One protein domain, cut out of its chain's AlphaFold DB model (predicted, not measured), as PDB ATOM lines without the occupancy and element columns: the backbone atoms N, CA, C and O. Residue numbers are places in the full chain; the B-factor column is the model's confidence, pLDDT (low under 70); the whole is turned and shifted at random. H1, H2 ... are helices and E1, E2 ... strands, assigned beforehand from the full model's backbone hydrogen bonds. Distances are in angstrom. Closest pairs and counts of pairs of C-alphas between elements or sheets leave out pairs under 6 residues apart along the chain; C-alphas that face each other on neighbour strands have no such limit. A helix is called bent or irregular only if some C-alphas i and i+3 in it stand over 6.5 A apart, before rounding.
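What this domain is: This is residues 8 to 97 of the 436 residues of the protein "OB_Dis3 domain-containing protein" of Eimeria tenella (UniProt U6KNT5). A hairpin, E1 and E2, lies at one end of a flat, loose shape; from it the long unnamed stretch 26 to 61 loops out to the other end and back to two helices, H1 and H2, set about perpendicular. The printed part has 90 residues, 36 in named elements, in order E1, E2, H1, H2; the class is mixed and the two-stranded sheet antiparallel. The radius of gyration of the C-alphas is 17.6 A, the spans 52 by 33 by 15 A.

Where its parts are: Find C-alpha 8 at (-3.922, 41.277, -21.663), where E1, residues 8 to 13, begins and runs 16.2 A. E2, residues 19 to 25, runs 19.7 A. H1, residues 62 to 74, runs 17.7 A and is irregular, with C-alphas 67 and 70 8.4 A apart. H2, residues 85 to 94, runs 14.1 A to C-alpha 94 at (-6.204, 58.276, -8.500).

How they stand to each other: Look first at the hairpin E1 and E2, antiparallel at 153 degrees, with N 10 and O 22 2.9 A apart, within hydrogen-bond range. H1, with residues 62 to 66 alone, touches H2; their closest C-alphas, Ala 62 and Val 87, are 4.9 A apart. Every O i to N i+4 pair is within range in H2, 7 of 9 in H1. E1 is apart from both helices, E2 from H2.

The domain as a whole: The farthest C-alphas, Lys 16 and Glu 54, are 52.6 A apart. The printed part has no cut; E2 to H1 is a long link. The pLDDT is under 70 at residues 15, 44 to 50 and 94 to 97.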
ATOM      1  N   LEU A   8      -4.330  39.880 -21.756       85.50
ATOM      2  CA  LEU A   8      -3.922  41.277 -21.663       85.50
ATOM      3  C   LEU A   8      -2.434  41.371 -21.353       85.50
ATOM      4  O   LEU A   8      -1.961  40.959 -20.294       85.50
ATOM      5  N   THR A   9      -1.698  41.983 -22.270       90.38
ATOM      6  CA  THR A   9      -0.260  42.191 -22.145       90.38
ATOM      7  C   THR A   9       0.047  43.675 -22.003       90.38
ATOM      8  O   THR A   9      -0.346  44.476 -22.843       90.38
ATOM      9  N   PHE A  10       0.783  44.047 -20.958       89.25
ATOM     10  CA  PHE A  10       1.194  45.425 -20.697       89.25
ATOM     11  C   PHE A  10       2.601  45.474 -20.096       89.25
ATOM     12  O   PHE A  10       3.105  44.496 -19.544       89.25
ATOM     13  N   PHE A  11       3.260  46.626 -20.194       90.25
ATOM     14  CA  PHE A  11       4.563  46.838 -19.573       90.25
ATOM     15  C   PHE A  11       4.395  47.472 -18.194       90.25
ATOM     16  O   PHE A  11       3.633  48.418 -18.015       90.25
ATOM     17  N   LYS A  12       5.127  46.953 -17.210       82.38
ATOM     18  CA  LYS A  12       5.221  47.520 -15.868       82.38
ATOM     19  C   LYS A  12       6.659  47.936 -15.602       82.38
ATOM     20  O   LYS A  12       7.572  47.120 -15.716       82.38
ATOM     21  N   ILE A  13       6.853  49.195 -15.231       82.75
ATOM     22  CA  ILE A  13       8.153  49.724 -14.825       82.75
ATOM     23  C   ILE A  13       8.283  49.543 -13.311       82.75
ATOM     24  O   ILE A  13       7.385  49.897 -12.545       82.75
ATOM     25  N   ASN A  14       9.376  48.929 -12.864       80.00
ATOM     26  CA  ASN A  14       9.674  48.819 -11.438       80.00
ATOM     27  C   ASN A  14      10.214  50.149 -10.892       80.00
ATOM     28  O   ASN A  14      10.734  50.961 -11.645       80.00
ATOM     29  N   LYS A  15      10.221  50.326  -9.562       69.81
ATOM     30  CA  LYS A  15      10.783  51.520  -8.886       69.81
ATOM     31  C   LYS A  15      12.236  51.863  -9.273       69.81
ATOM     32  O   LYS A  15      12.691  52.961  -9.008       69.81
ATOM     33  N   LYS A  16      12.970  50.921  -9.876       76.88
ATOM     34  CA  LYS A  16      14.346  51.087 -10.378       76.88
ATOM     35  C   LYS A  16      14.416  51.418 -11.883       76.88
ATOM     36  O   LYS A  16      15.447  51.179 -12.497       76.88
ATOM     37  N   GLY A  17      13.308  51.810 -12.517       76.94
ATOM     38  CA  GLY A  17      13.248  52.177 -13.943       76.94
ATOM     39  C   GLY A  17      13.261  51.010 -14.943       76.94
ATOM     40  O   GLY A  17      13.045  51.214 -16.132       76.94
ATOM     41  N   LYS A  18      13.459  49.761 -14.496       83.75
ATOM     42  CA  LYS A  18      13.462  48.593 -15.394       83.75
ATOM     43  C   LYS A  18      12.040  48.217 -15.828       83.75
ATOM     44  O   LYS A  18      11.207  47.892 -14.977       83.75
ATOM     45  N   ALA A  19      11.793  48.206 -17.138       89.19
ATOM     46  CA  ALA A  19      10.540  47.746 -17.731       89.19
ATOM     47  C   ALA A  19      10.464  46.209 -17.770       89.19
ATOM     48  O   ALA A  19      11.429  45.527 -18.117       89.19
ATOM     49  N   ARG A  20       9.300  45.656 -17.422       89.50
ATOM     50  CA  ARG A  20       8.981  44.228 -17.526       89.50
ATOM     51  C   ARG A  20       7.649  44.054 -18.247       89.50
ATOM     52  O   ARG A  20       6.663  44.678 -17.866       89.50
ATOM     53  N   LYS A  21       7.610  43.171 -19.246       93.69
ATOM     54  CA  LYS A  21       6.366  42.723 -19.885       93.69
ATOM     55  C   LYS A  21       5.597  41.824 -18.912       93.69
ATOM     56  O   LYS A  21       6.162  40.873 -18.370       93.69
ATOM     57  N   VAL A  22       4.337  42.149 -18.666       91.62
ATOM     58  CA  VAL A  22       3.407  41.380 -17.838       91.62
ATOM     59  C   VAL A  22       2.245  40.965 -18.728       91.62
ATOM     60  O   VAL A  22       1.618  41.811 -19.358       91.62
ATOM     61  N   SER A  23       1.962  39.669 -18.764       91.38
ATOM     62  CA  SER A  23       0.813  39.102 -19.464       91.38
ATOM     63  C   SER A  23      -0.137  38.519 -18.422       91.38
ATOM     64  O   SER A  23       0.309  37.842 -17.495       91.38
ATOM     65  N   LYS A  24      -1.422  38.852 -18.526       87.75
ATOM     66  CA  LYS A  24      -2.494  38.379 -17.651       87.75
ATOM     67  C   LYS A  24      -3.604  37.779 -18.495       87.75
ATOM     68  O   LYS A  24      -4.087  38.438 -19.409       87.75
ATOM     69  N   GLU A  25      -4.029  36.576 -18.155       90.81
ATOM     70  CA  GLU A  25      -5.244  35.981 -18.709       90.81
ATOM     71  C   GLU A  25      -6.473  36.742 -18.192       90.81
ATOM     72  O   GLU A  25      -6.549  37.089 -17.008       90.81
ATOM     73  N   ILE A  26      -7.411  37.049 -19.088       85.06
ATOM     74  CA  ILE A  26      -8.692  37.682 -18.779       85.06
ATOM     75  C   ILE A  26      -9.792  36.668 -19.056       85.06
ATOM     76  O   ILE A  26     -10.084  36.344 -20.201       85.06
ATOM     77  N   TYR A  27     -10.447  36.207 -17.997       88.44
ATOM     78  CA  TYR A  27     -11.607  35.337 -18.125       88.44
ATOM     79  C   TYR A  27     -12.855  36.190 -18.334       88.44
ATOM     80  O   TYR A  27     -13.262  36.944 -17.446       88.44
ATOM     81  N   LEU A  28     -13.446  36.086 -19.523       86.00
ATOM     82  CA  LEU A  28     -14.761  36.650 -19.798       86.00
ATOM     83  C   LEU A  28     -15.810  35.710 -19.211       86.00
ATOM     84  O   LEU A  28     -15.807  34.513 -19.492       86.00
ATOM     85  N   ARG A  29     -16.663  36.266 -18.361       85.06
ATOM     86  CA  ARG A  29     -17.686  35.544 -17.612       85.06
ATOM     87  C   ARG A  29     -19.063  35.984 -18.088       85.06
ATOM     88  O   ARG A  29     -19.296  37.180 -18.244       85.06
ATOM     89  N   ASP A  30     -19.949  35.026 -18.296       83.88
ATOM     90  CA  ASP A  30     -21.361  35.219 -18.639       83.88
ATOM     91  C   ASP A  30     -22.277  35.212 -17.401       83.88
ATOM     92  O   ASP A  30     -23.435  35.613 -17.475       83.88
ATOM     93  N   ASP A  31     -21.744  34.834 -16.240       84.31
ATOM     94  CA  ASP A  31     -22.456  34.739 -14.965       84.31
ATOM     95  C   ASP A  31     -22.351  36.007 -14.086       84.31
ATOM     96  O   ASP A  31     -22.660  35.978 -12.890       84.31
ATOM     97  N   VAL A  32     -21.936  37.143 -14.662       84.94
ATOM     98  CA  VAL A  32     -21.879  38.438 -13.964       84.94
ATOM     99  C   VAL A  32     -23.282  39.047 -13.881       84.94
ATOM    100  O   VAL A  32     -23.875  39.422 -14.890       84.94
ATOM    101  N   CYS A  33     -23.821  39.171 -12.667       86.12
ATOM    102  CA  CYS A  33     -25.165  39.704 -12.443       86.12
ATOM    103  C   CYS A  33     -25.236  41.233 -12.597       86.12
ATOM    104  O   CYS A  33     -24.323  41.954 -12.195       86.12
ATOM    105  N   CYS A  34     -26.373  41.744 -13.079       86.06
ATOM    106  CA  CYS A  34     -26.610  43.184 -13.218       86.06
ATOM    107  C   CYS A  34     -26.965  43.901 -11.900       86.06
ATOM    108  O   CYS A  34     -27.000  45.125 -11.873       86.06
ATOM    109  N   GLY A  35     -27.263  43.167 -10.818       86.81
ATOM    110  CA  GLY A  35     -27.623  43.731  -9.506       86.81
ATOM    111  C   GLY A  35     -29.047  44.300  -9.393       86.81
ATOM    112  O   GLY A  35     -29.452  44.712  -8.302       86.81
ATOM    113  N   ILE A  36     -29.820  44.295 -10.486       88.81
ATOM    114  CA  ILE A  36     -31.208  44.779 -10.539       88.81
ATOM    115  C   ILE A  36     -32.151  43.781  -9.858       88.81
ATOM    116  O   ILE A  36     -32.163  42.587 -10.182       88.81
ATOM    117  N   LYS A  37     -32.984  44.283  -8.941       85.06
ATOM    118  CA  LYS A  37     -34.050  43.512  -8.286       85.06
ATOM    119  C   LYS A  37     -35.012  42.929  -9.325       85.06
ATOM    120  O   LYS A  37     -35.553  43.652 -10.152       85.06
ATOM    121  N   GLY A  38     -35.224  41.613  -9.273       83.00
ATOM    122  CA  GLY A  38     -36.183  40.922 -10.144       83.00
ATOM    123  C   GLY A  38     -35.727  40.701 -11.592       83.00
ATOM    124  O   GLY A  38     -36.556  40.385 -12.440       83.00
ATOM    125  N   CYS A  39     -34.433  40.845 -11.908       85.19
ATOM    126  CA  CYS A  39     -33.942  40.571 -13.259       85.19
ATOM    127  C   CYS A  39     -34.152  39.096 -13.654       85.19
ATOM    128  O   CYS A  39     -33.591  38.194 -13.033       85.19
ATOM    129  N   CYS A  40     -34.897  38.857 -14.737       86.31
ATOM    130  CA  CYS A  40     -35.163  37.515 -15.268       86.31
ATOM    131  C   CYS A  40     -34.048  36.953 -16.173       86.31
ATOM    132  O   CYS A  40     -34.134  35.804 -16.589       86.31
ATOM    133  N   HIS A  41     -33.019  37.749 -16.483       84.81
ATOM    134  CA  HIS A  41     -31.905  37.354 -17.360       84.81
ATOM    135  C   HIS A  41     -30.632  36.984 -16.584       84.81
ATOM    136  O   HIS A  41     -29.688  36.461 -17.166       84.81
ATOM    137  N   CYS A  42     -30.584  37.270 -15.280       83.94
ATOM    138  CA  CYS A  42     -29.437  36.940 -14.439       83.94
ATOM    139  C   CYS A  42     -29.591  35.551 -13.807       83.94
ATOM    140  O   CYS A  42     -30.710  35.156 -13.464       83.94
ATOM    141  N   PRO A  43     -28.481  34.829 -13.572       78.31
ATOM    142  CA  PRO A  43     -28.527  33.545 -12.887       78.31
ATOM    143  C   PRO A  43     -29.065  33.707 -11.446       78.31
ATOM    144  O   PRO A  43     -28.669  34.641 -10.738       78.31
ATOM    145  N   PRO A  44     -29.945  32.801 -10.974       67.38
ATOM    146  CA  PRO A  44     -30.599  32.909  -9.665       67.38
ATOM    147  C   PRO A  44     -29.634  32.745  -8.478       67.38
ATOM    148  O   PRO A  44     -29.951  33.160  -7.368       67.38
ATOM    149  N   SER A  45     -28.440  32.187  -8.704       63.25
ATOM    150  CA  SER A  45     -27.408  31.937  -7.687       63.25
ATOM    151  C   SER A  45     -26.646  33.185  -7.218       63.25
ATOM    152  O   SER A  45     -25.889  33.097  -6.256       63.25
ATOM    153  N   SER A  46     -26.827  34.332  -7.881       58.59
ATOM    154  CA  SER A  46     -25.970  35.520  -7.716       58.59
ATOM    155  C   SER A  46     -26.729  36.772  -7.250       58.59
ATOM    156  O   SER A  46     -26.224  37.887  -7.375       58.59
ATOM    157  N   GLN A  47     -27.956  36.629  -6.736       56.75
ATOM    158  CA  GLN A  47     -28.839  37.761  -6.425       56.75
ATOM    159  C   GLN A  47     -28.460  38.489  -5.123       56.75
ATOM    160  O   GLN A  47     -29.163  38.425  -4.119       56.75
ATOM    161  N   THR A  48     -27.378  39.264  -5.163       59.88
ATOM    162  CA  THR A  48     -27.202  40.390  -4.232       59.88
ATOM    163  C   THR A  48     -27.937  41.574  -4.854       59.88
ATOM    164  O   THR A  48     -27.402  42.257  -5.722       59.88
ATOM    165  N   SER A  49     -29.223  41.734  -4.539       64.50
ATOM    166  CA  SER A  49     -30.077  42.711  -5.228       64.50
ATOM    167  C   SER A  49     -30.085  44.061  -4.503       64.50
ATOM    168  O   SER A  49     -30.667  44.210  -3.430       64.50
ATOM    169  N   CYS A  50     -29.419  45.055  -5.091       69.44
ATOM    170  CA  CYS A  50     -29.283  46.399  -4.521       69.44
ATOM    171  C   CYS A  50     -29.862  47.507  -5.412       69.44
ATOM    172  O   CYS A  50     -30.188  48.563  -4.882       69.44
ATOM    173  N   LEU A  51     -30.061  47.263  -6.714       85.06
ATOM    174  CA  LEU A  51     -30.560  48.275  -7.650       85.06
ATOM    175  C   LEU A  51     -32.067  48.142  -7.887       85.06
ATOM    176  O   LEU A  51     -32.585  47.041  -8.108       85.06
ATOM    177  N   ALA A  52     -32.765  49.273  -7.865       87.06
ATOM    178  CA  ALA A  52     -34.181  49.382  -8.188       87.06
ATOM    179  C   ALA A  52     -34.348  49.778  -9.662       87.06
ATOM    180  O   ALA A  52     -33.830  50.805 -10.091       87.06
ATOM    181  N   ALA A  53     -35.075  48.963 -10.435       85.38
ATOM    182  CA  ALA A  53     -35.366  49.246 -11.846       85.38
ATOM    183  C   ALA A  53     -36.384  50.381 -12.040       85.38
ATOM    184  O   ALA A  53     -36.470  50.953 -13.122       85.38
ATOM    185  N   GLU A  54     -37.178  50.663 -11.007       85.88
ATOM    186  CA  GLU A  54     -38.247  51.667 -11.025       85.88
ATOM    187  C   GLU A  54     -37.712  53.099 -10.860       85.88
ATOM    188  O   GLU A  54     -38.414  54.064 -11.153       85.88
ATOM    189  N   GLU A  55     -36.455  53.240 -10.436       87.19
ATOM    190  CA  GLU A  55     -35.770  54.510 -10.216       87.19
ATOM    191  C   GLU A  55     -34.582  54.661 -11.181       87.19
ATOM    192  O   GLU A  55     -34.007  53.660 -11.624       87.19
ATOM    193  N   PRO A  56     -34.165  55.896 -11.512       89.94
ATOM    194  CA  PRO A  56     -32.980  56.108 -12.335       89.94
ATOM    195  C   PRO A  56     -31.733  55.525 -11.652       89.94
ATOM    196  O   PRO A  56     -31.447  55.832 -10.497       89.94
ATOM    197  N   ILE A  57     -30.978  54.703 -12.384       92.62
ATOM    198  CA  ILE A  57     -29.716  54.122 -11.909       92.62
ATOM    199  C   ILE A  57     -28.575  55.080 -12.249       92.62
ATOM    200  O   ILE A  57     -28.319  55.370 -13.421       92.62
ATOM    201  N   LEU A  58     -27.863  55.552 -11.230       92.31
ATOM    202  CA  LEU A  58     -26.737  56.468 -11.406       92.31
ATOM    203  C   LEU A  58     -25.453  55.707 -11.768       92.31
ATOM    204  O   LEU A  58     -25.130  54.690 -11.156       92.31
ATOM    205  N   LEU A  59     -24.697  56.227 -12.740       93.31
ATOM    206  CA  LEU A  59     -23.388  55.712 -13.161       93.31
ATOM    207  C   LEU A  59     -22.323  56.808 -12.984       93.31
ATOM    208  O   LEU A  59     -22.053  57.563 -13.922       93.31
ATOM    209  N   PRO A  60     -21.737  56.958 -11.784       91.75
ATOM    210  CA  PRO A  60     -20.769  58.010 -11.519       91.75
ATOM    211  C   PRO A  60     -19.452  57.757 -12.260       91.75
ATOM    212  O   PRO A  60     -19.016  56.619 -12.441       91.75
ATOM    213  N   SER A  61     -18.783  58.840 -12.656       92.94
ATOM    214  CA  SER A  61     -17.422  58.785 -13.194       92.94
ATOM    215  C   SER A  61     -16.382  58.725 -12.070       92.94
ATOM    216  O   SER A  61     -16.651  59.120 -10.934       92.94
ATOM    217  N   ALA A  62     -15.160  58.279 -12.381       89.94
ATOM    218  CA  ALA A  62     -14.079  58.236 -11.391       89.94
ATOM    219  C   ALA A  62     -13.757  59.634 -10.841       89.94
ATOM    220  O   ALA A  62     -13.668  59.804  -9.628       89.94
ATOM    221  N   ALA A  63     -13.699  60.643 -11.717       87.88
ATOM    222  CA  ALA A  63     -13.473  62.033 -11.330       87.88
ATOM    223  C   ALA A  63     -14.556  62.561 -10.373       87.88
ATOM    224  O   ALA A  63     -14.240  63.258  -9.410       87.88
ATOM    225  N   PHE A  64     -15.823  62.190 -10.603       90.62
ATOM    226  CA  PHE A  64     -16.922  62.544  -9.708       90.62
ATOM    227  C   PHE A  64     -16.754  61.897  -8.330       90.62
ATOM    228  O   PHE A  64     -16.826  62.591  -7.319       90.62
ATOM    229  N   LEU A  65     -16.447  60.595  -8.278       88.94
ATOM    230  CA  LEU A  65     -16.192  59.902  -7.014       88.94
ATOM    231  C   LEU A  65     -14.994  60.504  -6.270       88.94
ATOM    232  O   LEU A  65     -15.062  60.676  -5.061       88.94
ATOM    233  N   VAL A  66     -13.902  60.861  -6.956       83.56
ATOM    234  CA  VAL A  66     -12.734  61.491  -6.312       83.56
ATOM    235  C   VAL A  66     -13.095  62.832  -5.674       83.56
ATOM    236  O   VAL A  66     -12.652  63.109  -4.562       83.56
ATOM    237  N   ALA A  67     -13.879  63.659  -6.364       82.81
ATOM    238  CA  ALA A  67     -14.223  64.994  -5.890       82.81
ATOM    239  C   ALA A  67     -15.319  64.995  -4.811       82.81
ATOM    240  O   ALA A  67     -15.309  65.863  -3.940       82.81
ATOM    241  N   PHE A  68     -16.248  64.035  -4.858       87.81
ATOM    242  CA  PHE A  68     -17.505  64.099  -4.109       87.81
ATOM    243  C   PHE A  68     -17.845  62.806  -3.354       87.81
ATOM    244  O   PHE A  68     -19.017  62.554  -3.089       87.81
ATOM    245  N   ILE A  69     -16.857  61.982  -2.979       86.12
ATOM    246  CA  ILE A  69     -17.127  60.729  -2.248       86.12
ATOM    247  C   ILE A  69     -17.924  60.961  -0.955       86.12
ATOM    248  O   ILE A  69     -18.866  60.223  -0.690       86.12
ATOM    249  N   ASP A  70     -17.612  62.030  -0.217       81.44
ATOM    250  CA  ASP A  70     -18.305  62.395   1.025       81.44
ATOM    251  C   ASP A  70     -19.796  62.701   0.772       81.44
ATOM    252  O   ASP A  70     -20.653  62.408   1.602       81.44
ATOM    253  N   PHE A  71     -20.119  63.281  -0.388       84.62
ATOM    254  CA  PHE A  71     -21.495  63.560  -0.804       84.62
ATOM    255  C   PHE A  71     -22.226  62.279  -1.222       84.62
ATOM    256  O   PHE A  71     -23.362  62.067  -0.815       84.62
ATOM    257  N   VAL A  72     -21.552  61.392  -1.960       86.75
ATOM    258  CA  VAL A  72     -22.101  60.083  -2.360       86.75
ATOM    259  C   VAL A  72     -22.410  59.199  -1.146       86.75
ATOM    260  O   VAL A  72     -23.362  58.431  -1.187       86.75
ATOM    261  N   GLU A  73     -21.624  59.304  -0.072       82.88
ATOM    262  CA  GLU A  73     -21.848  58.553   1.171       82.88
ATOM    263  C   GLU A  73     -22.973  59.143   2.038       82.88
ATOM    264  O   GLU A  73     -23.671  58.404   2.729       82.88
ATOM    265  N   SER A  74     -23.151  60.466   2.018       84.00
ATOM    266  CA  SER A  74     -24.083  61.159   2.917       84.00
ATOM    267  C   SER A  74     -25.477  61.381   2.335       84.00
ATOM    268  O   SER A  74     -26.436  61.448   3.105       84.00
ATOM    269  N   ASP A  75     -25.612  61.507   1.012       85.75
ATOM    270  CA  ASP A  75     -26.886  61.824   0.370       85.75
ATOM    271  C   ASP A  75     -27.652  60.547  -0.044       85.75
ATOM    272  O   ASP A  75     -27.183  59.791  -0.904       85.75
ATOM    273  N   PRO A  76     -28.866  60.312   0.497       83.94
ATOM    274  CA  PRO A  76     -29.695  59.155   0.150       83.94
ATOM    275  C   PRO A  76     -30.050  59.041  -1.340       83.94
ATOM    276  O   PRO A  76     -30.415  57.958  -1.800       83.94
ATOM    277  N   SER A  77     -29.934  60.124  -2.110       83.75
ATOM    278  CA  SER A  77     -30.194  60.139  -3.555       83.75
ATOM    279  C   SER A  77     -29.223  59.249  -4.345       83.75
ATOM    280  O   SER A  77     -29.515  58.880  -5.480       83.75
ATOM    281  N   PHE A  78     -28.082  58.865  -3.755       84.69
ATOM    282  CA  PHE A  78     -27.084  57.978  -4.369       84.69
ATOM    283  C   PHE A  78     -27.248  56.500  -3.998       84.69
ATOM    284  O   PHE A  78     -26.432  55.672  -4.404       84.69
ATOM    285  N   ASN A  79     -28.321  56.134  -3.293       83.62
ATOM    286  CA  ASN A  79     -28.570  54.744  -2.907       83.62
ATOM    287  C   ASN A  79     -28.815  53.816  -4.113       83.62
ATOM    288  O   ASN A  79     -28.468  52.637  -4.053       83.62
ATOM    289  N   ASN A  80     -29.357  54.334  -5.224       90.75
ATOM    290  CA  ASN A  80     -29.567  53.580  -6.467       90.75
ATOM    291  C   ASN A  80     -28.441  53.835  -7.493       90.75
ATOM    292  O   ASN A  80     -28.656  54.347  -8.593       90.75
ATOM    293  N   CYS A  81     -27.203  53.519  -7.110       89.69
ATOM    294  CA  CYS A  81     -26.000  53.803  -7.895       89.69
ATOM    295  C   CYS A  81     -25.230  52.522  -8.258       89.69
ATOM    296  O   CYS A  81     -24.986  51.664  -7.411       89.69
ATOM    297  N   CYS A  82     -24.777  52.415  -9.510       91.00
ATOM    298  CA  CYS A  82     -23.947  51.315 -10.001       91.00
ATOM    299  C   CYS A  82     -22.513  51.791 -10.274       91.00
ATOM    300  O   CYS A  82     -22.259  52.644 -11.126       91.00
ATOM    301  N   ILE A  83     -21.545  51.221  -9.549       91.19
ATOM    302  CA  ILE A  83     -20.124  51.541  -9.719       91.19
ATOM    303  C   ILE A  83     -19.485  50.519 -10.659       91.19
ATOM    304  O   ILE A  83     -19.345  49.341 -10.330       91.19
ATOM    305  N   LEU A  84     -19.042  50.987 -11.826       92.81
ATOM    306  CA  LEU A  84     -18.334  50.153 -12.794       92.81
ATOM    307  C   LEU A  84     -16.947  49.753 -12.269       92.81
ATOM    308  O   LEU A  84     -16.235  50.555 -11.665       92.81
ATOM    309  N   SER A  85     -16.508  48.531 -12.580       89.81
ATOM    310  CA  SER A  85     -15.183  48.030 -12.176       89.81
ATOM    311  C   SER A  85     -14.033  48.902 -12.703       89.81
ATOM    312  O   SER A  85     -13.069  49.168 -11.986       89.81
ATOM    313  N   SER A  86     -14.135  49.414 -13.935       90.69
ATOM    314  CA  SER A  86     -13.154  50.351 -14.503       90.69
ATOM    315  C   SER A  86     -13.071  51.655 -13.706       90.69
ATOM    316  O   SER A  86     -11.973  52.091 -13.367       90.69
ATOM    317  N   VAL A  87     -14.224  52.228 -13.347       93.38
ATOM    318  CA  VAL A  87     -14.341  53.448 -12.540       93.38
ATOM    319  C   VAL A  87     -13.761  53.239 -11.142       93.38
ATOM    320  O   VAL A  87     -12.973  54.060 -10.683       93.38
ATOM    321  N   LEU A  88     -14.081  52.121 -10.488       89.12
ATOM    322  CA  LEU A  88     -13.531  51.778  -9.177       89.12
ATOM    323  C   LEU A  88     -12.004  51.625  -9.228       89.12
ATOM    324  O   LEU A  88     -11.295  52.173  -8.386       89.12
ATOM    325  N   ASN A  89     -11.483  50.919 -10.234       87.56
ATOM    326  CA  ASN A  89     -10.042  50.754 -10.423       87.56
ATOM    327  C   ASN A  89      -9.341  52.098 -10.663       87.56
ATOM    328  O   ASN A  89      -8.268  52.338 -10.104       87.56
ATOM    329  N   GLN A  90      -9.956  52.978 -11.455       87.50
ATOM    330  CA  GLN A  90      -9.456  54.325 -11.698       87.50
ATOM    331  C   GLN A  90      -9.465  55.159 -10.412       87.50
ATOM    332  O   GLN A  90      -8.419  55.681 -10.041       87.50
ATOM    333  N   PHE A  91     -10.568  55.180  -9.662       85.56
ATOM    334  CA  PHE A  91     -10.672  55.854  -8.365       85.56
ATOM    335  C   PHE A  91      -9.606  55.374  -7.363       85.56
ATOM    336  O   PHE A  91      -8.928  56.181  -6.725       85.56
ATOM    337  N   ILE A  92      -9.388  54.058  -7.262       80.75
ATOM    338  CA  ILE A  92      -8.338  53.471  -6.408       80.75
ATOM    339  C   ILE A  92      -6.939  53.899  -6.875       80.75
ATOM    340  O   ILE A  92      -6.037  54.086  -6.053       80.75
ATOM    341  N   SER A  93      -6.730  54.031  -8.188       75.69
ATOM    342  CA  SER A  93      -5.457  54.489  -8.746       75.69
ATOM    343  C   SER A  93      -5.219  55.984  -8.524       75.69
ATOM    344  O   SER A  93      -4.108  56.353  -8.158       75.69
ATOM    345  N   GLU A  94      -6.254  56.816  -8.650       68.94
ATOM    346  CA  GLU A  94      -6.204  58.276  -8.500       68.94
ATOM    347  C   GLU A  94      -6.115  58.716  -7.032       68.94
ATOM    348  O   GLU A  94      -5.494  59.733  -6.732       68.94
ATOM    349  N   LYS A  95      -6.631  57.918  -6.082       61.03
ATOM    350  CA  LYS A  95      -6.355  58.125  -4.648       61.03
ATOM    351  C   LYS A  95      -4.872  57.985  -4.292       61.03
ATOM    352  O   LYS A  95      -4.469  58.427  -3.214       61.03
ATOM    353  N   LYS A  96      -4.043  57.378  -5.149       52.31
ATOM    354  CA  LYS A  96      -2.587  57.417  -4.966       52.31
ATOM    355  C   LYS A  96      -2.105  58.766  -5.491       52.31
ATOM    356  O   LYS A  96      -2.283  59.038  -6.674       52.31
ATOM    357  N   PRO A  97      -1.509  59.619  -4.646       51.78
ATOM    358  CA  PRO A  97      -1.084  60.932  -5.093       51.78
ATOM    359  C   PRO A  97      -0.050  60.780  -6.214       51.78
ATOM    360  O   PRO A  97       0.889  59.992  -6.096       51.78
TER     361      PRO A  97